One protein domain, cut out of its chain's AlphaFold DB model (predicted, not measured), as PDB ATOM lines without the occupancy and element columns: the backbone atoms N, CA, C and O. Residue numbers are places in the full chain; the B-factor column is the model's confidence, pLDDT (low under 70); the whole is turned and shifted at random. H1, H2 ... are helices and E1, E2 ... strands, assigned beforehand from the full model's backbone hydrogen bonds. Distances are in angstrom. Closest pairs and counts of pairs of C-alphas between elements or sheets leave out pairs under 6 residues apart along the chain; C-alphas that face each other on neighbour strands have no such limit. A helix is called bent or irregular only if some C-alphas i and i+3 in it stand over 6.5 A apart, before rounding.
ATOM      1  N   ILE A  41     121.789 155.562 175.195       88.81
ATOM      2  CA  ILE A  41     122.858 154.601 175.513       88.81
ATOM      3  C   ILE A  41     123.465 154.063 174.215       88.81
ATOM      4  O   ILE A  41     124.686 153.976 174.086       88.81
ATOM      5  N   TYR A  42     122.610 153.738 173.239       91.44
ATOM      6  CA  TYR A  42     123.024 153.405 171.878       91.44
ATOM      7  C   TYR A  42     122.913 154.635 170.992       91.44
ATOM      8  O   TYR A  42     121.814 155.055 170.620       91.44
ATOM      9  N   ARG A  43     124.065 155.188 170.617       92.81
ATOM     10  CA  ARG A  43     124.146 156.300 169.674       92.81
ATOM     11  C   ARG A  43     124.433 155.756 168.282       92.81
ATOM     12  O   ARG A  43     125.491 155.183 168.047       92.81
ATOM     13  N   TYR A  44     123.472 155.912 167.379       93.69
ATOM     14  CA  TYR A  44     123.595 155.492 165.986       93.69
ATOM     15  C   TYR A  44     124.199 156.621 165.157       93.69
ATOM     16  O   TYR A  44     123.725 157.753 165.231       93.69
ATOM     17  N   TRP A  45     125.200 156.290 164.349       92.12
ATOM     18  CA  TRP A  45     125.814 157.212 163.386       92.12
ATOM     19  C   TRP A  45     125.473 156.846 161.942       92.12
ATOM     20  O   TRP A  45     125.534 157.682 161.052       92.12
ATOM     21  N   SER A  46     125.060 155.601 161.711       91.19
ATOM     22  CA  SER A  46     124.414 155.158 160.477       91.19
ATOM     23  C   SER A  46     123.390 154.057 160.801       91.19
ATOM     24  O   SER A  46     123.366 153.570 161.936       91.19
ATOM     25  N   PRO A  47     122.546 153.612 159.848       89.50
ATOM     26  CA  PRO A  47     121.519 152.594 160.104       89.50
ATOM     27  C   PRO A  47     122.018 151.278 160.720       89.50
ATOM     28  O   PRO A  47     121.237 150.584 161.364       89.50
ATOM     29  N   LEU A  48     123.293 150.929 160.520       89.19
ATOM     30  CA  LEU A  48     123.915 149.730 161.092       89.19
ATOM     31  C   LEU A  48     125.174 150.024 161.907       89.19
ATOM     32  O   LEU A  48     125.756 149.091 162.440       89.19
ATOM     33  N   PHE A  49     125.618 151.271 162.029       91.19
ATOM     34  CA  PHE A  49     126.781 151.600 162.849       91.19
ATOM     35  C   PHE A  49     126.343 152.381 164.080       91.19
ATOM     36  O   PHE A  49     125.810 153.491 163.978       91.19
ATOM     37  N   LEU A  50     126.587 151.793 165.247       92.81
ATOM     38  CA  LEU A  50     126.279 152.395 166.535       92.81
ATOM     39  C   LEU A  50     127.484 152.329 167.463       92.81
ATOM     40  O   LEU A  50     128.318 151.427 167.373       92.81
ATOM     41  N   THR A  51     127.532 153.271 168.396       92.88
ATOM     42  CA  THR A  51     128.462 153.260 169.519       92.88
ATOM     43  C   THR A  51     127.715 153.244 170.842       92.88
ATOM     44  O   THR A  51     126.688 153.912 170.980       92.88
ATOM     45  N   GLN A  52     128.273 152.555 171.829       91.44
ATOM     46  CA  GLN A  52     127.856 152.626 173.228       91.44
ATOM     47  C   GLN A  52     129.033 153.033 174.118       91.44
ATOM     48  O   GLN A  52     130.194 152.830 173.761       91.44
ATOM     49  N   ARG A  53     128.761 153.622 175.283       90.25
ATOM     50  CA  ARG A  53     129.825 153.986 176.233       90.25
ATOM     51  C   ARG A  53     130.337 152.729 176.936       90.25
ATOM     52  O   ARG A  53     129.551 151.971 177.490       90.25
ATOM     53  N   PHE A  54     131.652 152.547 176.953       87.75
ATOM     54  CA  PHE A  54     132.331 151.452 177.642       87.75
ATOM     55  C   PHE A  54     133.317 152.028 178.669       87.75
ATOM     56  O   PHE A  54     134.497 152.258 178.399       87.75
ATOM     57  N   GLY A  55     132.817 152.334 179.863       86.94
ATOM     58  CA  GLY A  55     133.566 153.096 180.865       86.94
ATOM     59  C   GLY A  55     133.653 154.594 180.534       86.94
ATOM     60  O   GLY A  55     132.886 155.119 179.731       86.94
ATOM     61  N   ALA A  56     134.582 155.304 181.179       86.50
ATOM     62  CA  ALA A  56     134.573 156.773 181.194       86.50
ATOM     63  C   ALA A  56     134.996 157.441 179.870       86.50
ATOM     64  O   ALA A  56     134.469 158.495 179.520       86.50
ATOM     65  N   ARG A  57     135.960 156.856 179.142       91.12
ATOM     66  CA  ARG A  57     136.606 157.470 177.957       91.12
ATOM     67  C   ARG A  57     136.719 156.524 176.759       91.12
ATOM     68  O   ARG A  57     137.591 156.708 175.911       91.12
ATOM     69  N   THR A  58     135.876 155.494 176.701       91.81
ATOM     70  CA  THR A  58     135.870 154.545 175.582       91.81
ATOM     71  C   THR A  58     134.473 154.446 174.993       91.81
ATOM     72  O   THR A  58     133.486 154.325 175.718       91.81
ATOM     73  N   LEU A  59     134.403 154.485 173.670       92.75
ATOM     74  CA  LEU A  59     133.222 154.184 172.883       92.75
ATOM     75  C   LEU A  59     133.425 152.815 172.239       92.75
ATOM     76  O   LEU A  59     134.417 152.594 171.544       92.75
ATOM     77  N   GLU A  60     132.503 151.893 172.488       91.62
ATOM     78  CA  GLU A  60     132.486 150.593 171.833       91.62
ATOM     79  C   GLU A  60     131.586 150.639 170.597       91.62
ATOM     80  O   GLU A  60     130.420 151.017 170.676       91.62
ATOM     81  N   MET A  61     132.151 150.280 169.450       91.62
ATOM     82  CA  MET A  61     131.502 150.204 168.152       91.62
ATOM     83  C   MET A  61     130.844 148.849 167.957       91.62
ATOM     84  O   MET A  61     131.459 147.802 168.186       91.62
ATOM     85  N   HIS A  62     129.644 148.881 167.394       88.31
ATOM     86  CA  HIS A  62     128.920 147.696 166.973       88.31
ATOM     87  C   HIS A  62     128.368 147.891 165.563       88.31
ATOM     88  O   HIS A  62     127.818 148.940 165.223       88.31
ATOM     89  N   LEU A  63     128.493 146.838 164.756       86.38
ATOM     90  CA  LEU A  63     127.813 146.725 163.475       86.38
ATOM     91  C   LEU A  63     126.410 146.170 163.730       86.38
ATOM     92  O   LEU A  63     126.184 144.973 163.588       86.38
ATOM     93  N   GLY A  64     125.511 147.046 164.168       84.94
ATOM     94  CA  GLY A  64     124.097 146.783 164.377       84.94
ATOM     95  C   GLY A  64     123.807 145.768 165.477       84.94
ATOM     96  O   GLY A  64     124.674 145.115 166.060       84.94
ATOM     97  N   THR A  65     122.526 145.637 165.775       85.00
ATOM     98  CA  THR A  65     121.985 144.593 166.642       85.00
ATOM     99  C   THR A  65     121.109 143.646 165.823       85.00
ATOM    100  O   THR A  65     120.781 143.931 164.668       85.00
ATOM    101  N   SER A  66     120.652 142.543 166.423       81.56
ATOM    102  CA  SER A  66     119.624 141.702 165.792       81.56
ATOM    103  C   SER A  66     118.359 142.485 165.415       81.56
ATOM    104  O   SER A  66     117.725 142.169 164.410       81.56
ATOM    105  N   TRP A  67     118.009 143.538 166.168       85.62
ATOM    106  CA  TRP A  67     116.891 144.426 165.833       85.62
ATOM    107  C   TRP A  67     117.084 145.126 164.487       85.62
ATOM    108  O   TRP A  67     116.127 145.248 163.715       85.62
ATOM    109  N   ASP A  68     118.310 145.564 164.211       87.50
ATOM    110  CA  ASP A  68     118.644 146.309 163.003       87.50
ATOM    111  C   ASP A  68     118.776 145.367 161.804       87.50
ATOM    112  O   ASP A  68     118.176 145.612 160.762       87.50
ATOM    113  N   PHE A  69     119.484 144.244 161.964       83.62
ATOM    114  CA  PHE A  69     119.706 143.275 160.885       83.62
ATOM    115  C   PHE A  69     118.404 142.694 160.332       83.62
ATOM    116  O   PHE A  69     118.264 142.578 159.118       83.62
ATOM    117  N   LEU A  70     117.427 142.389 161.191       82.06
ATOM    118  CA  LEU A  70     116.124 141.868 160.757       82.06
ATOM    119  C   LEU A  70     115.279 142.895 159.983       82.06
ATOM    120  O   LEU A  70     114.317 142.519 159.321       82.06
ATOM    121  N   ARG A  71     115.625 144.185 160.056       84.19
ATOM    122  CA  ARG A  71     114.930 145.272 159.347       84.19
ATOM    123  C   ARG A  71     115.631 145.695 158.061       84.19
ATOM    124  O   ARG A  71     115.073 146.488 157.304       84.19
ATOM    125  N   GLN A  72     116.830 145.187 157.799       83.31
ATOM    126  CA  GLN A  72     117.579 145.507 156.592       83.31
ATOM    127  C   GLN A  72     117.279 144.505 155.481       83.31
ATOM    128  O   GLN A  72     117.319 143.294 155.678       83.31
ATOM    129  N   ARG A  73     117.008 145.024 154.280       76.50
ATOM    130  CA  ARG A  73     116.748 144.199 153.087       76.50
ATOM    131  C   ARG A  73     118.027 143.724 152.396       76.50
ATOM    132  O   ARG A  73     118.008 142.727 151.683       76.50
ATOM    133  N   ASP A  74     119.126 144.444 152.596       81.31
ATOM    134  CA  ASP A  74     120.406 144.200 151.941       81.31
ATOM    135  C   ASP A  74     121.533 144.272 152.971       81.31
ATOM    136  O   ASP A  74     121.788 145.308 153.585       81.31
ATOM    137  N   LEU A  75     122.179 143.127 153.157       82.81
ATOM    138  CA  LEU A  75     123.253 142.893 154.115       82.81
ATOM    139  C   LEU A  75     124.534 142.447 153.398       82.81
ATOM    140  O   LEU A  75     125.372 141.747 153.969       82.81
ATOM    141  N   THR A  76     124.687 142.829 152.126       83.38
ATOM    142  CA  THR A  76     125.921 142.586 151.378       83.38
ATOM    143  C   THR A  76     127.116 143.226 152.083       83.38
ATOM    144  O   THR A  76     127.015 144.286 152.705       83.38
ATOM    145  N   GLN A  77     128.290 142.601 151.963       79.31
ATOM    146  CA  GLN A  77     129.513 143.092 152.608       79.31
ATOM    147  C   GLN A  77     129.829 144.543 152.225       79.31
ATOM    148  O   GLN A  77     130.228 145.327 153.081       79.31
ATOM    149  N   ARG A  78     129.598 144.918 150.960       82.50
ATOM    150  CA  ARG A  78     129.766 146.295 150.481       82.50
ATOM    151  C   ARG A  78     128.882 147.274 151.251       82.50
ATOM    152  O   ARG A  78     129.363 148.309 151.697       82.50
ATOM    153  N   ARG A  79     127.610 146.927 151.460       85.81
ATOM    154  CA  ARG A  79     126.654 147.778 152.172       85.81
ATOM    155  C   ARG A  79     126.948 147.872 153.664       85.81
ATOM    156  O   ARG A  79     126.844 148.953 154.235       85.81
ATOM    157  N   LEU A  80     127.377 146.772 154.283       85.25
ATOM    158  CA  LEU A  80     127.860 146.787 155.665       85.25
ATOM    159  C   LEU A  80     129.074 147.714 155.819       85.25
ATOM    160  O   LEU A  80     129.093 148.535 156.730       85.25
ATOM    161  N   LEU A  81     130.048 147.629 154.905       85.00
ATOM    162  CA  LEU A  81     131.219 148.513 154.896       85.00
ATOM    163  C   LEU A  81     130.829 149.976 154.698       85.00
ATOM    164  O   LEU A  81     131.312 150.822 155.440       85.00
ATOM    165  N   ARG A  82     129.895 150.261 153.788       86.94
ATOM    166  CA  ARG A  82     129.337 151.602 153.600       86.94
ATOM    167  C   ARG A  82     128.738 152.153 154.896       86.94
ATOM    168  O   ARG A  82     129.079 153.255 155.298       86.94
ATOM    169  N   HIS A  83     127.921 151.369 155.603       89.31
ATOM    170  CA  HIS A  83     127.361 151.791 156.889       89.31
ATOM    171  C   HIS A  83     128.429 152.056 157.957       89.31
ATOM    172  O   HIS A  83     128.267 152.988 158.746       89.31
ATOM    173  N   VAL A  84     129.503 151.263 157.994       88.50
ATOM    174  CA  VAL A  84     130.643 151.514 158.891       88.50
ATOM    175  C   VAL A  84     131.352 152.807 158.508       88.50
ATOM    176  O   VAL A  84     131.582 153.637 159.378       88.50
ATOM    177  N   SER A  85     131.668 152.995 157.228       87.75
ATOM    178  CA  SER A  85     132.344 154.186 156.714       87.75
ATOM    179  C   SER A  85     131.538 155.462 156.962       87.75
ATOM    180  O   SER A  85     132.063 156.396 157.560       87.75
ATOM    181  N   ASP A  86     130.254 155.476 156.598       89.81
ATOM    182  CA  ASP A  86     129.362 156.623 156.806       89.81
ATOM    183  C   ASP A  86     129.209 156.939 158.302       89.81
ATOM    184  O   ASP A  86     129.278 158.094 158.717       89.81
ATOM    185  N   GLY A  87     129.049 155.901 159.131       91.88
ATOM    186  CA  GLY A  87     128.926 156.065 160.577       91.88
ATOM    187  C   GLY A  87     130.213 156.557 161.235       91.88
ATOM    188  O   GLY A  87     130.161 157.361 162.163       91.88
ATOM    189  N   LEU A  88     131.370 156.113 160.741       90.88
ATOM    190  CA  LEU A  88     132.664 156.591 161.209       90.88
ATOM    191  C   LEU A  88     132.869 158.062 160.839       90.88
ATOM    192  O   LEU A  88     133.278 158.834 161.697       90.88
ATOM    193  N   MET A  89     132.534 158.467 159.611       91.12
ATOM    194  CA  MET A  89     132.623 159.869 159.187       91.12
ATOM    195  C   MET A  89     131.717 160.772 160.027       91.12
ATOM    196  O   MET A  89     132.202 161.755 160.577       91.12
ATOM    197  N   ALA A  90     130.455 160.387 160.234       93.19
ATOM    198  CA  ALA A  90     129.531 161.149 161.076       93.19
ATOM    199  C   ALA A  90     130.020 161.272 162.534       93.19
ATOM    200  O   ALA A  90     129.846 162.310 163.168       93.19
ATOM    201  N   LEU A  91     130.667 160.230 163.070       92.81
ATOM    202  CA  LEU A  91     131.299 160.284 164.388       92.81
ATOM    203  C   LEU A  91     132.466 161.283 164.412       92.81
ATOM    204  O   LEU A  91     132.609 162.036 165.376       92.81
ATOM    205  N   LEU A  92     133.303 161.293 163.372       91.75
ATOM    206  CA  LEU A  92     134.435 162.215 163.262       91.75
ATOM    207  C   LEU A  92     133.978 163.670 163.110       91.75
ATOM    208  O   LEU A  92     134.552 164.539 163.760       91.75
ATOM    209  N   ASP A  93     132.912 163.932 162.354       93.38
ATOM    210  CA  ASP A  93     132.337 165.278 162.207       93.38
ATOM    211  C   ASP A  93     131.899 165.856 163.568       93.38
ATOM    212  O   ASP A  93     132.053 167.042 163.862       93.38
ATOM    213  N   GLU A  94     131.402 165.004 164.462       93.50
ATOM    214  CA  GLU A  94     130.998 165.395 165.816       93.50
ATOM    215  C   GLU A  94     132.178 165.610 166.756       93.50
ATOM    216  O   GLU A  94     132.106 166.432 167.673       93.50
ATOM    217  N   ALA A  95     133.268 164.882 166.530       91.94
ATOM    218  CA  ALA A  95     134.522 165.113 167.226       91.94
ATOM    219  C   ALA A  95     135.172 166.438 166.805       91.94
ATOM    220  O   ALA A  95     135.680 167.162 167.660       91.94
ATOM    221  N   GLU A  96     135.116 166.790 165.518       90.75
ATOM    222  CA  GLU A  96     135.566 168.095 165.015       90.75
ATOM    223  C   GLU A  96     134.711 169.234 165.575       90.75
ATOM    224  O   GLU A  96     135.245 170.259 165.993       90.75
ATOM    225  N   ALA A  97     133.397 169.028 165.695       92.69
ATOM    226  CA  ALA A  97     132.489 169.985 166.323       92.69
ATOM    227  C   ALA A  97     132.623 170.076 167.862       92.69
ATOM    228  O   ALA A  97     131.791 170.706 168.516       92.69
ATOM    229  N   GLY A  98     133.619 169.413 168.462       90.31
ATOM    230  CA  GLY A  98     133.898 169.454 169.902       90.31
ATOM    231  C   GLY A  98     132.910 168.673 170.773       90.31
ATOM    232  O   GLY A  98     133.015 168.706 171.999       90.31
ATOM    233  N   ARG A  99     131.962 167.937 170.177       90.62
ATOM    234  CA  ARG A  99     130.961 167.140 170.912       90.62
ATOM    235  C   ARG A  99     131.526 165.812 171.422       90.62
ATOM    236  O   ARG A  99     130.949 165.209 172.327       90.62
ATOM    237  N   ILE A 100     132.649 165.357 170.861       89.88
ATOM    238  CA  ILE A 100     133.383 164.167 171.306       89.88
ATOM    239  C   ILE A 100     134.850 164.544 171.537       89.88
ATOM    240  O   ILE A 100     135.516 164.985 170.600       89.88
ATOM    241  N   PRO A 101     135.397 164.343 172.751       91.00
ATOM    242  CA  PRO A 101     136.804 164.626 173.008       91.00
ATOM    243  C   PRO A 101     137.720 163.732 172.169       91.00
ATOM    244  O   PRO A 101     137.536 162.516 172.119       91.00
ATOM    245  N   TRP A 102     138.768 164.307 171.579       90.81
ATOM    246  CA  TRP A 102     139.708 163.567 170.725       90.81
ATOM    247  C   TRP A 102     140.488 162.481 171.480       90.81
ATOM    248  O   TRP A 102     140.936 161.499 170.890       90.81
ATOM    249  N   SER A 103     140.601 162.634 172.804       90.88
ATOM    250  CA  SER A 103     141.212 161.662 173.716       90.88
ATOM    251  C   SER A 103     140.362 160.411 173.949       90.88
ATOM    252  O   SER A 103     140.821 159.467 174.597       90.88
ATOM    253  N   PHE A 104     139.117 160.385 173.461       92.31
ATOM    254  CA  PHE A 104     138.283 159.199 173.575       92.31
ATOM    255  C   PHE A 104     138.855 158.076 172.718       92.31
ATOM    256  O   PHE A 104     139.356 158.280 171.612       92.31
ATOM    257  N   ARG A 105     138.772 156.860 173.254       93.06
ATOM    258  CA  ARG A 105     139.153 155.648 172.539       93.06
ATOM    259  C   ARG A 105     137.933 155.063 171.863       93.06
ATOM    260  O   ARG A 105     136.913 154.843 172.506       93.06
ATOM    261  N   LEU A 106     138.059 154.771 170.584       92.50
ATOM    262  CA  LEU A 106     137.094 153.995 169.838       92.50
ATOM    263  C   LEU A 106     137.582 152.549 169.802       92.50
ATOM    264  O   LEU A 106     138.725 152.283 169.438       92.50
ATOM    265  N   ARG A 107     136.740 151.613 170.227       91.81
ATOM    266  CA  ARG A 107     137.053 150.183 170.307       91.81
ATOM    267  C   ARG A 107     135.953 149.387 169.624       91.81
ATOM    268  O   ARG A 107     134.805 149.782 169.685       91.81
ATOM    269  N   GLY A 108     136.257 148.240 169.033       86.38
ATOM    270  CA  GLY A 108     135.225 147.302 168.593       86.38
ATOM    271  C   GLY A 108     135.736 145.874 168.545       86.38
ATOM    272  O   GLY A 108     136.909 145.638 168.260       86.38
ATOM    273  N   THR A 109     134.860 144.909 168.810       80.00
ATOM    274  CA  THR A 109     135.152 143.493 168.556       80.00
ATOM    275  C   THR A 109     134.697 143.175 167.141       80.00
ATOM    276  O   THR A 109     133.497 143.064 166.890       80.00
ATOM    277  N   MET A 110     135.638 143.068 166.203       73.75
ATOM    278  CA  MET A 110     135.307 142.901 164.790       73.75
ATOM    279  C   MET A 110     135.606 141.478 164.334       73.75
ATOM    280  O   MET A 110     136.747 141.025 164.319       73.75
ATOM    281  N   SER A 111     134.546 140.780 163.938       70.50
ATOM    282  CA  SER A 111     134.612 139.500 163.226       70.50
ATOM    283  C   SER A 111     134.303 139.638 161.729       70.50
ATOM    284  O   SER A 111     134.620 138.745 160.947       70.50
ATOM    285  N   PHE A 112     133.688 140.757 161.325       69.38
ATOM    286  CA  PHE A 112     133.285 141.029 159.940       69.38
ATOM    287  C   PHE A 112     134.365 141.732 159.114       69.38
ATOM    288  O   PHE A 112     134.442 141.518 157.904       69.38
ATOM    289  N   LEU A 113     135.195 142.563 159.748       75.62
ATOM    290  CA  LEU A 113     136.332 143.205 159.093       75.62
ATOM    291  C   LEU A 113     137.544 142.285 159.163       75.62
ATOM    292  O   LEU A 113     137.719 141.558 160.136       75.62
ATOM    293  N   THR A 114     138.386 142.312 158.134       79.44
ATOM    294  CA  THR A 114     139.707 141.680 158.218       79.44
ATOM    295  C   THR A 114     140.671 142.614 158.934       79.44
ATOM    296  O   THR A 114     140.500 143.828 158.880       79.44
ATOM    297  N   GLU A 115     141.730 142.072 159.531       83.19
ATOM    298  CA  GLU A 115     142.786 142.888 160.138       83.19
ATOM    299  C   GLU A 115     143.368 143.909 159.144       83.19
ATOM    300  O   GLU A 115     143.585 145.065 159.500       83.19
ATOM    301  N   LYS A 116     143.523 143.524 157.868       82.75
ATOM    302  CA  LYS A 116     143.950 144.429 156.792       82.75
ATOM    303  C   LYS A 116     142.966 145.587 156.596       82.75
ATOM    304  O   LYS A 116     143.395 146.732 156.499       82.75
ATOM    305  N   THR A 117     141.661 145.302 156.561       81.31
ATOM    306  CA  THR A 117     140.617 146.330 156.422       81.31
ATOM    307  C   THR A 117     140.602 147.259 157.634       81.31
ATOM    308  O   THR A 117     140.609 148.475 157.469       81.31
ATOM    309  N   SER A 118     140.664 146.707 158.846       84.75
ATOM    310  CA  SER A 118     140.715 147.479 160.091       84.75
ATOM    311  C   SER A 118     141.915 148.428 160.115       84.75
ATOM    312  O   SER A 118     141.753 149.618 160.370       84.75
ATOM    313  N   ARG A 119     143.105 147.937 159.746       85.12
ATOM    314  CA  ARG A 119     144.321 148.759 159.650       85.12
ATOM    315  C   ARG A 119     144.236 149.816 158.553       85.12
ATOM    316  O   ARG A 119     144.691 150.933 158.758       85.12
ATOM    317  N   SER A 120     143.617 149.502 157.412       80.38
ATOM    318  CA  SER A 120     143.399 150.492 156.344       80.38
ATOM    319  C   SER A 120     142.458 151.625 156.761       80.38
ATOM    320  O   SER A 120     142.598 152.742 156.275       80.38
ATOM    321  N   LEU A 121     141.546 151.348 157.700       78.56
ATOM    322  CA  LEU A 121     140.663 152.331 158.327       78.56
ATOM    323  C   LEU A 121     141.334 153.072 159.500       78.56
ATOM    324  O   LEU A 121     140.673 153.819 160.213       78.56
ATOM    325  N   GLY A 122     142.632 152.859 159.729       83.56
ATOM    326  CA  GLY A 122     143.378 153.543 160.779       83.56
ATOM    327  C   GLY A 122     143.258 152.930 162.172       83.56
ATOM    328  O   GLY A 122     143.722 153.524 163.140       83.56
ATOM    329  N   PHE A 123     142.669 151.740 162.299       89.50
ATOM    330  CA  PHE A 123     142.620 151.039 163.576       89.50
ATOM    331  C   PHE A 123     143.857 150.181 163.804       89.50
ATOM    332  O   PHE A 123     144.336 149.478 162.911       89.50
ATOM    333  N   THR A 124     144.311 150.135 165.049       89.75
ATOM    334  CA  THR A 124     145.234 149.108 165.518       89.75
ATOM    335  C   THR A 124     144.453 147.872 165.957       89.75
ATOM    336  O   THR A 124     143.294 147.934 166.383       89.75
ATOM    337  N   THR A 125     145.082 146.708 165.834       90.25
ATOM    338  CA  THR A 125     144.455 145.409 166.083       90.25
ATOM    339  C   THR A 125     145.181 144.670 167.198       90.25
ATOM    340  O   THR A 125     146.405 144.715 167.300       90.25
ATOM    341  N   ARG A 126     144.428 143.983 168.061       91.12
ATOM    342  CA  ARG A 126     144.978 143.061 169.065       91.12
ATOM    343  C   ARG A 126     144.100 141.826 169.227       91.12
ATOM    344  O   ARG A 126     142.925 141.836 168.857       91.12
ATOM    345  N   ARG A 127     144.641 140.778 169.851       87.31
ATOM    346  CA  ARG A 127     143.841 139.605 170.229       87.31
ATOM    347  C   ARG A 127     142.934 139.901 171.436       87.31
ATOM    348  O   ARG A 127     143.314 140.728 172.276       87.31
ATOM    349  N   PRO A 128     141.752 139.260 171.531       87.50
ATOM    350  CA  PRO A 128     140.896 139.354 172.712       87.50
ATOM    351  C   PRO A 128     141.570 138.736 173.944       87.50
ATOM    352  O   PRO A 128     142.304 137.752 173.825       87.50
ATOM    353  N   ASN A 129     141.313 139.299 175.123       89.12
ATOM    354  CA  ASN A 129     141.689 138.685 176.401       89.12
ATOM    355  C   ASN A 129     140.656 137.621 176.835       89.12
ATOM    356  O   ASN A 129     139.650 137.420 176.160       89.12
ATOM    357  N   ALA A 130     140.884 136.936 177.961       87.25
ATOM    358  CA  ALA A 130     140.015 135.842 178.417       87.25
ATOM    359  C   ALA A 130     138.548 136.267 178.656       87.25
ATOM    360  O   ALA A 130     137.628 135.550 178.269       87.25
ATOM    361  N   LEU A 131     138.320 137.449 179.237       85.50
ATOM    362  CA  LEU A 131     136.967 137.964 179.488       85.50
ATOM    363  C   LEU A 131     136.253 138.346 178.188       85.50
ATOM    364  O   LEU A 131     135.067 138.083 178.017       85.50
ATOM    365  N   GLU A 132     136.984 138.932 177.246       87.12
ATOM    366  CA  GLU A 132     136.472 139.268 175.918       87.12
ATOM    367  C   GLU A 132     136.181 138.014 175.099       87.12
ATOM    368  O   GLU A 132     135.205 137.987 174.355       87.12
ATOM    369  N   TRP A 133     136.981 136.961 175.275       86.75
ATOM    370  CA  TRP A 133     136.713 135.643 174.714       86.75
ATOM    371  C   TRP A 133     135.438 135.029 175.276       86.75
ATOM    372  O   TRP A 133     134.632 134.516 174.502       86.75
ATOM    373  N   LEU A 134     135.221 135.121 176.589       83.31
ATOM    374  CA  LEU A 134     133.989 134.652 177.220       83.31
ATOM    375  C   LEU A 134     132.769 135.423 176.696       83.31
ATOM    376  O   LEU A 134     131.790 134.815 176.265       83.31
ATOM    377  N   ALA A 135     132.848 136.755 176.654       81.62
ATOM    378  CA  ALA A 135     131.786 137.596 176.107       81.62
ATOM    379  C   ALA A 135     131.519 137.291 174.621       81.62
ATOM    380  O   ALA A 135     130.366 137.207 174.193       81.62
ATOM    381  N   PHE A 136     132.577 137.074 173.835       83.62
ATOM    382  CA  PHE A 136     132.458 136.665 172.441       83.62
ATOM    383  C   PHE A 136     131.802 135.290 172.307       83.62
ATOM    384  O   PHE A 136     130.924 135.145 171.468       83.62
ATOM    385  N   ALA A 137     132.172 134.304 173.128       82.00
ATOM    386  CA  ALA A 137     131.598 132.960 173.084       82.00
ATOM    387  C   ALA A 137     130.085 132.972 173.354       82.00
ATOM    388  O   ALA A 137     129.333 132.309 172.642       82.00
ATOM    389  N   LEU A 138     129.625 133.792 174.305       77.25
ATOM    390  CA  LEU A 138     128.195 133.980 174.584       77.25
ATOM    391  C   LEU A 138     127.444 134.628 173.407       77.25
ATOM    392  O   LEU A 138     126.281 134.302 173.159       77.25
ATOM    393  N   ASN A 139     128.115 135.514 172.663       79.31
ATOM    394  CA  ASN A 139     127.568 136.214 171.498       79.31
ATOM    395  C   ASN A 139     127.802 135.469 170.163       79.31
ATOM    396  O   ASN A 139     127.213 135.808 169.136       79.31
ATOM    397  N   TRP A 140     128.654 134.444 170.137       83.12
ATOM    398  CA  TRP A 140     129.049 133.744 168.914       83.12
ATOM    399  C   TRP A 140     127.866 133.092 168.177       83.12
ATOM    400  O   TRP A 140     127.790 133.262 166.957       83.12
ATOM    401  N   PRO A 141     126.889 132.444 168.852       78.69
ATOM    402  CA  PRO A 141     125.702 131.917 168.177       78.69
ATOM    403  C   PRO A 141     124.898 133.007 167.461       78.69
ATOM    404  O   PRO A 141     124.413 132.802 166.347       78.69
ATOM    405  N   GLU A 142     124.783 134.189 168.073       79.56
ATOM    406  CA  GLU A 142     124.106 135.328 167.461       79.56
ATOM    407  C   GLU A 142     124.873 135.833 166.240       79.56
ATOM    408  O   GLU A 142     124.279 136.018 165.180       79.56
ATOM    409  N   LEU A 143     126.190 135.992 166.359       81.12
ATOM    410  CA  LEU A 143     127.036 136.405 165.245       81.12
ATOM    411  C   LEU A 143     126.962 135.418 164.075       81.12
ATOM    412  O   LEU A 143     126.857 135.863 162.936       81.12
ATOM    413  N   CYS A 144     126.952 134.107 164.325       82.75
ATOM    414  CA  CYS A 144     126.762 133.087 163.289       82.75
ATOM    415  C   CYS A 144     125.406 133.222 162.590       82.75
ATOM    416  O   CYS A 144     125.333 133.117 161.367       82.75
ATOM    417  N   LEU A 145     124.336 133.517 163.328       78.56
ATOM    418  CA  LEU A 145     123.017 133.731 162.733       78.56
ATOM    419  C   LEU A 145     122.970 135.011 161.901       78.56
ATOM    420  O   LEU A 145     122.544 134.961 160.751       78.56
ATOM    421  N   LEU A 146     123.480 136.132 162.417       79.38
ATOM    422  CA  LEU A 146     123.569 137.383 161.657       79.38
ATOM    423  C   LEU A 146     124.440 137.223 160.409       79.38
ATOM    424  O   LEU A 146     124.091 137.704 159.334       79.38
ATOM    425  N   HIS A 147     125.548 136.495 160.532       81.19
ATOM    426  CA  HIS A 147     126.435 136.183 159.422       81.19
ATOM    427  C   HIS A 147     125.759 135.278 158.382       81.19
ATOM    428  O   HIS A 147     125.917 135.496 157.180       81.19
ATOM    429  N   SER A 148     124.961 134.307 158.832       82.19
ATOM    430  CA  SER A 148     124.175 133.432 157.960       82.19
ATOM    431  C   SER A 148     123.094 134.203 157.204       82.19
ATOM    432  O   SER A 148     122.953 134.042 155.993       82.19
ATOM    433  N   VAL A 149     122.377 135.093 157.900       80.12
ATOM    434  CA  VAL A 149     121.367 135.984 157.312       80.12
ATOM    435  C   VAL A 149     122.016 136.913 156.284       80.12
ATOM    436  O   VAL A 149     121.542 137.000 155.153       80.12
ATOM    437  N   ALA A 150     123.152 137.532 156.624       77.44
ATOM    438  CA  ALA A 150     123.884 138.410 155.714       77.44
ATOM    439  C   ALA A 150     124.360 137.692 154.439       77.44
ATOM    440  O   ALA A 150     124.355 138.274 153.355       77.44
ATOM    441  N   ARG A 151     124.741 136.412 154.547       77.62
ATOM    442  CA  ARG A 151     125.189 135.586 153.414       77.62
ATOM    443  C   ARG A 151     124.078 134.793 152.725       77.62
ATOM    444  O   ARG A 151     124.380 134.093 151.761       77.62
ATOM    445  N   LYS A 152     122.833 134.871 153.210       79.75
ATOM    446  CA  LYS A 152     121.685 134.062 152.757       79.75
ATOM    447  C   LYS A 152     121.960 132.545 152.742       79.75
ATOM    448  O   LYS A 152     121.360 131.812 151.963       79.75
ATOM    449  N   ARG A 153     122.882 132.065 153.583       82.94
ATOM    450  CA  ARG A 153     123.260 130.647 153.715       82.94
ATOM    451  C   ARG A 153     123.765 130.382 155.123       82.94
ATOM    452  O   ARG A 153     124.387 131.265 155.706       82.94
ATOM    453  N   LEU A 154     123.582 129.168 155.644       82.94
ATOM    454  CA  LEU A 154     124.147 128.797 156.943       82.94
ATOM    455  C   LEU A 154     125.674 128.986 156.908       82.94
ATOM    456  O   LEU A 154     126.368 128.439 156.051       82.94
ATOM    457  N   SER A 155     126.189 129.859 157.767       81.62
ATOM    458  CA  SER A 155     127.593 130.261 157.809       81.62
ATOM    459  C   SER A 155     128.008 130.571 159.237       81.62
ATOM    460  O   SER A 155     127.361 131.347 159.935       81.62
ATOM    461  N   PHE A 156     129.145 130.019 159.640       83.31
ATOM    462  CA  PHE A 156     129.706 130.232 160.967       83.31
ATOM    463  C   PHE A 156     130.800 131.294 160.926       83.31
ATOM    464  O   PHE A 156     131.556 131.395 159.956       83.31
ATOM    465  N   VAL A 157     130.878 132.097 161.986       82.75
ATOM    466  CA  VAL A 157     131.945 133.083 162.148       82.75
ATOM    467  C   VAL A 157     133.237 132.363 162.513       82.75
ATOM    468  O   VAL A 157     133.293 131.636 163.506       82.75
ATOM    469  N   ASP A 158     134.280 132.595 161.715       82.12
ATOM    470  CA  ASP A 158     135.611 132.043 161.953       82.12
ATOM    471  C   ASP A 158     136.239 132.697 163.188       82.12
ATOM    472  O   ASP A 158     136.670 133.852 163.167       82.12
ATOM    473  N   ILE A 159     136.296 131.921 164.265       82.38
ATOM    474  CA  ILE A 159     136.829 132.313 165.569       82.38
ATOM    475  C   ILE A 159     138.285 132.795 165.444       82.38
ATOM    476  O   ILE A 159     138.705 133.716 166.140       82.38
ATOM    477  N   ARG A 160     139.052 132.250 164.489       79.81
ATOM    478  CA  ARG A 160     140.464 132.614 164.276       79.81
ATOM    479  C   ARG A 160     140.651 134.038 163.757       79.81
ATOM    480  O   ARG A 160     141.752 134.573 163.840       79.81
ATOM    481  N   ARG A 161     139.595 134.651 163.215       80.50
ATOM    482  CA  ARG A 161     139.626 136.013 162.656       80.50
ATOM    483  C   ARG A 161     139.198 137.078 163.658       80.50
ATOM    484  O   ARG A 161     139.240 138.262 163.330       80.50
ATOM    485  N   VAL A 162     138.779 136.678 164.857       85.44
ATOM    486  CA  VAL A 162     138.304 137.599 165.888       85.44
ATOM    487  C   VAL A 162     139.474 138.420 166.405       85.44
ATOM    488  O   VAL A 162     140.448 137.892 166.941       85.44
ATOM    489  N   HIS A 163     139.359 139.733 166.261       88.06
ATOM    490  CA  HIS A 163     140.318 140.681 166.799       88.06
ATOM    491  C   HIS A 163     139.589 141.904 167.347       88.06
ATOM    492  O   HIS A 163     138.482 142.256 166.932       88.06
ATOM    493  N   ILE A 164     140.226 142.545 168.318       89.38
ATOM    494  CA  ILE A 164     139.769 143.813 168.865       89.38
ATOM    495  C   ILE A 164     140.447 144.920 168.076       89.38
ATOM    496  O   ILE A 164     141.677 144.975 168.008       89.38
ATOM    497  N   ILE A 165     139.639 145.804 167.507       90.50
ATOM    498  CA  ILE A 165     140.107 147.034 166.884       90.50
ATOM    499  C   ILE A 165     140.059 148.158 167.910       90.50
ATOM    500  O   ILE A 165     139.137 148.216 168.729       90.50
ATOM    501  N   HIS A 166     141.062 149.026 167.895       92.00
ATOM    502  CA  HIS A 166     141.091 150.217 168.730       92.00
ATOM    503  C   HIS A 166     141.818 151.364 168.029       92.00
ATOM    504  O   HIS A 166     142.677 151.134 167.186       92.00
ATOM    505  N   ALA A 167     141.434 152.595 168.342       92.62
ATOM    506  CA  ALA A 167     142.113 153.821 167.927       92.62
ATOM    507  C   ALA A 167     141.667 154.965 168.844       92.62
ATOM    508  O   ALA A 167     140.600 154.873 169.460       92.62
ATOM    509  N   THR A 168     142.443 156.042 168.958       93.44
ATOM    510  CA  THR A 168     141.889 157.287 169.510       93.44
ATOM    511  C   THR A 168     141.131 158.046 168.425       93.44
ATOM    512  O   THR A 168     141.384 157.875 167.231       93.44
ATOM    513  N   ILE A 169     140.180 158.886 168.831       91.31
ATOM    514  CA  ILE A 169     139.477 159.756 167.886       91.31
ATOM    515  C   ILE A 169     140.459 160.706 167.187       91.31
ATOM    516  O   ILE A 169     140.342 160.905 165.982       91.31
ATOM    517  N   GLY A 170     141.469 161.213 167.902       89.56
ATOM    518  CA  GLY A 170     142.547 162.012 167.312       89.56
ATOM    519  C   GLY A 170     143.309 161.280 166.198       89.56
ATOM    520  O   GLY A 170     143.500 161.841 165.119       89.56
ATOM    521  N   ASP A 171     143.669 160.009 166.411       90.00
ATOM    522  CA  ASP A 171     144.353 159.204 165.387       90.00
ATOM    523  C   ASP A 171     143.485 159.043 164.132       90.00
ATOM    524  O   ASP A 171     143.964 159.184 163.007       90.00
ATOM    525  N   LEU A 172     142.186 158.789 164.313       89.31
ATOM    526  CA  LEU A 172     141.248 158.615 163.203       89.31
ATOM    527  C   LEU A 172     141.011 159.920 162.431       89.31
ATOM    528  O   LEU A 172     140.933 159.885 161.202       89.31
ATOM    529  N   LEU A 173     140.962 161.065 163.121       88.69
ATOM    530  CA  LEU A 173     140.869 162.385 162.490       88.69
ATOM    531  C   LEU A 173     142.077 162.666 161.590       88.69
ATOM    532  O   LEU A 173     141.906 163.119 160.459       88.69
ATOM    533  N   SER A 174     143.286 162.310 162.031       86.44
ATOM    534  CA  SER A 174     144.499 162.465 161.214       86.44
ATOM    535  C   SER A 174     144.464 161.638 159.916       86.44
ATOM    536  O   SER A 174     145.085 161.997 158.917       86.44
ATOM    537  N   MET A 175     143.684 160.550 159.899       85.38
ATOM    538  CA  MET A 175     143.512 159.660 158.748       85.38
ATOM    539  C   MET A 175     142.246 159.945 157.929       85.38
ATOM    540  O   MET A 175     141.976 159.233 156.956       85.38
ATOM    541  N   ARG A 176     141.496 161.007 158.250       83.00
ATOM    542  CA  ARG A 176     140.232 161.361 157.585       83.00
ATOM    543  C   ARG A 176     140.321 161.436 156.050       83.00
ATOM    544  O   ARG A 176     139.443 160.856 155.413       83.00
ATOM    545  N   PRO A 177     141.366 162.016 155.416       81.62
ATOM    546  CA  PRO A 177     141.472 162.037 153.951       81.62
ATOM    547  C   PRO A 177     141.557 160.641 153.315       81.62
ATOM    548  O   PRO A 177     141.080 160.415 152.206       81.62
ATOM    549  N   ARG A 178     142.150 159.669 154.019       80.00
ATOM    550  CA  ARG A 178     142.184 158.269 153.567       80.00
ATOM    551  C   ARG A 178     140.839 157.583 153.780       80.00
ATOM    552  O   ARG A 178     140.407 156.807 152.930       80.00
ATOM    553  N   LEU A 179     140.163 157.882 154.890       78.56
ATOM    554  CA  LEU A 179     138.831 157.356 155.191       78.56
ATOM    555  C   LEU A 179     137.777 157.843 154.190       78.56
ATOM    556  O   LEU A 179     136.951 157.046 153.745       78.56
ATOM    557  N   SER A 180     137.826 159.112 153.777       76.62
ATOM    558  CA  SER A 180     136.911 159.658 152.768       76.62
ATOM    559  C   SER A 180     137.127 159.015 151.395       76.62
ATOM    560  O   SER A 180     136.157 158.609 150.750       76.62
ATOM    561  N   ALA A 181     138.385 158.804 150.988       77.75
ATOM    562  CA  ALA A 181     138.710 158.077 149.764       77.75
ATOM    563  C   ALA A 181     138.166 156.638 149.795       77.75
ATOM    564  O   ALA A 181     137.507 156.211 148.850       77.75
ATOM    565  N   LEU A 182     138.344 155.908 150.902       72.75
ATOM    566  CA  LEU A 182     137.765 154.567 151.062       72.75
ATOM    567  C   LEU A 182     136.234 154.585 151.024       72.75
ATOM    568  O   LEU A 182     135.626 153.697 150.435       72.75
ATOM    569  N   THR A 183     135.613 155.605 151.614       72.25
ATOM    570  CA  THR A 183     134.155 155.768 151.607       72.25
ATOM    571  C   THR A 183     133.640 155.899 150.174       72.25
ATOM    572  O   THR A 183     132.740 155.153 149.796       72.25
ATOM    573  N   SER A 184     134.270 156.730 149.334       70.38
ATOM    574  CA  SER A 184     133.868 156.904 147.926       70.38
ATOM    575  C   SER A 184     133.858 155.598 147.113       70.38
ATOM    576  O   SER A 184     132.951 155.387 146.311       70.38
ATOM    577  N   VAL A 185     134.769 154.659 147.391       73.44
ATOM    578  CA  VAL A 185     134.811 153.334 146.736       73.44
ATOM    579  C   VAL A 185     133.575 152.482 147.070       73.44
ATOM    580  O   VAL A 185     133.080 151.716 146.235       73.44
ATOM    581  N   TYR A 186     133.045 152.612 148.289       66.81
ATOM    582  CA  TYR A 186     131.869 151.860 148.740       66.81
ATOM    583  C   TYR A 186     130.528 152.487 148.327       66.81
ATOM    584  O   TYR A 186     129.503 151.822 148.484       66.81
ATOM    585  N   HIS A 187     130.529 153.720 147.804       62.53
ATOM    586  CA  HIS A 187     129.343 154.394 147.242       62.53
ATOM    587  C   HIS A 187     129.185 154.218 145.721       62.53
ATOM    588  O   HIS A 187     128.130 154.571 145.198       62.53
ATOM    589  N   LEU A 188     130.192 153.666 145.027       49.72
ATOM    590  CA  LEU A 188     130.061 153.160 143.647       49.72
ATOM    591  C   LEU A 188     129.187 151.893 143.606       49.72
ATOM    592  O   LEU A 188     129.265 151.128 142.619       49.72
TER     593      LEU A 188
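AT A GLANCE: This is residues 41 to 188 of the 188 residues of an uncharacterized protein of Bacteroidetes bacterium (UniProt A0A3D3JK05). A strongly twisted sheet of six strands has helices over one face: the long H2 slants over E1 and E2 near one edge, and the short H3 is over E6 near the other edge. H6 packs on H2, while the bent helix H4 makes an angled arm beside the sheet. The printed part has 148 residues with six named helices and six named strands, in the order E1 E2 E3 H1 H2 E4 H3 E5 H4 E6 H5 H6. The sheet runs E1 E2 E3 E4 E6 E5 and is mixed, and the class is mixed, helices and strands. The whole is compact, with a radius of gyration of the C-alphas of 14.8 A and spans of 42 by 39 by 29 A.

HOW THE PARTS SIT: E1, residues 42 to 44, E2, residues 49 to 53, and E3, residues 58 to 63, form a meander, each strand the antiparallel neighbour of the one before; E1 and E2 are a hairpin, as are E2 and E3. N 43 and O 51 are within hydrogen-bond range at 2.9 A, and so are N 52 and O 60 at 2.9 A. H1, residues 66 to 69, and H2, residues 77 to 96, join E3 to its parallel neighbour E4, residues 105 to 110, in a right-handed strand-helix-strand unit; N 61 and O 107 are 2.7 A apart. H2 is on the sheet at a height of 8.6 A, slantwise to the strands; the closest C-alphas of E2 and H2, those of Phe 49 and Gly 87, are 5.4 A apart. H3, residues 115 to 120, is on the same face at a height of 9.0 A. E4, H3 and E5, residues 124 to 126, form a split, right-handed unit, with E6, residues 163 to 168, between the two strands. E6 is antiparallel to E4, with N 108 and O 165 2.9 A apart, and to E5, with N 164 and O 126 2.8 A apart. H5, residues 169 to 174, touches H2 with H2's residues 92 to 95 alone, about perpendicular at 82 degrees; the closest C-alphas, of Leu 92 and Leu 173, are 6.5 A apart. With H2, H3 and H5 on one face, sheet and helices make two layers. H6, residues 176 to 187, touches H2, opposite ways at a shallow tilt of 33 degrees, only just short of steep; the closest C-alphas, of Arg 82 and Tyr 186, are 5.5 A apart. H4, residues 130 to 151, was assigned as one helix by its hydrogen bonds but is bent, with C-alphas 138 and 141 7.2 A apart; its arms H4a, residues 130 to 138, and H4b, residues 141 to 151, stand at a steep tilt of 62 degrees. H1 and H4b only just touch, with 3 pairs of C-alphas within 8 A, the closest being Phe 69 and Leu 146 at 7.1 A. Every O i to N i+4 pair is within hydrogen-bond range in H2, H3, H4a, H4b and H5, and 7 of 8 are in H6; H1 is too short for such a pair.

IN THESE COORDINATES: E1 begins at C-alpha 42 (123.024, 153.405, 171.878). From first to last C-alpha, E3 is 16.5 A long, H2 28.6 A, E4 15.4 A, H4b 15.2 A, E6 16.9 A and H6 16.6 A. H2 begins at C-alpha 77 (129.513, 143.092, 152.608), and H6 ends at C-alpha 187 (129.343, 154.394, 147.242).

THE WHOLE: The two C-alphas farthest apart, of Gly 98 and Leu 154, are 43.8 A apart. The printed part has no cut and ends at residue 188, the chain's last residue. The link from H4 to E6, with 11 residues, is long. Mean pLDDT of the printed part is 85.0; residue 112 and residues 186 to 188 are under 70.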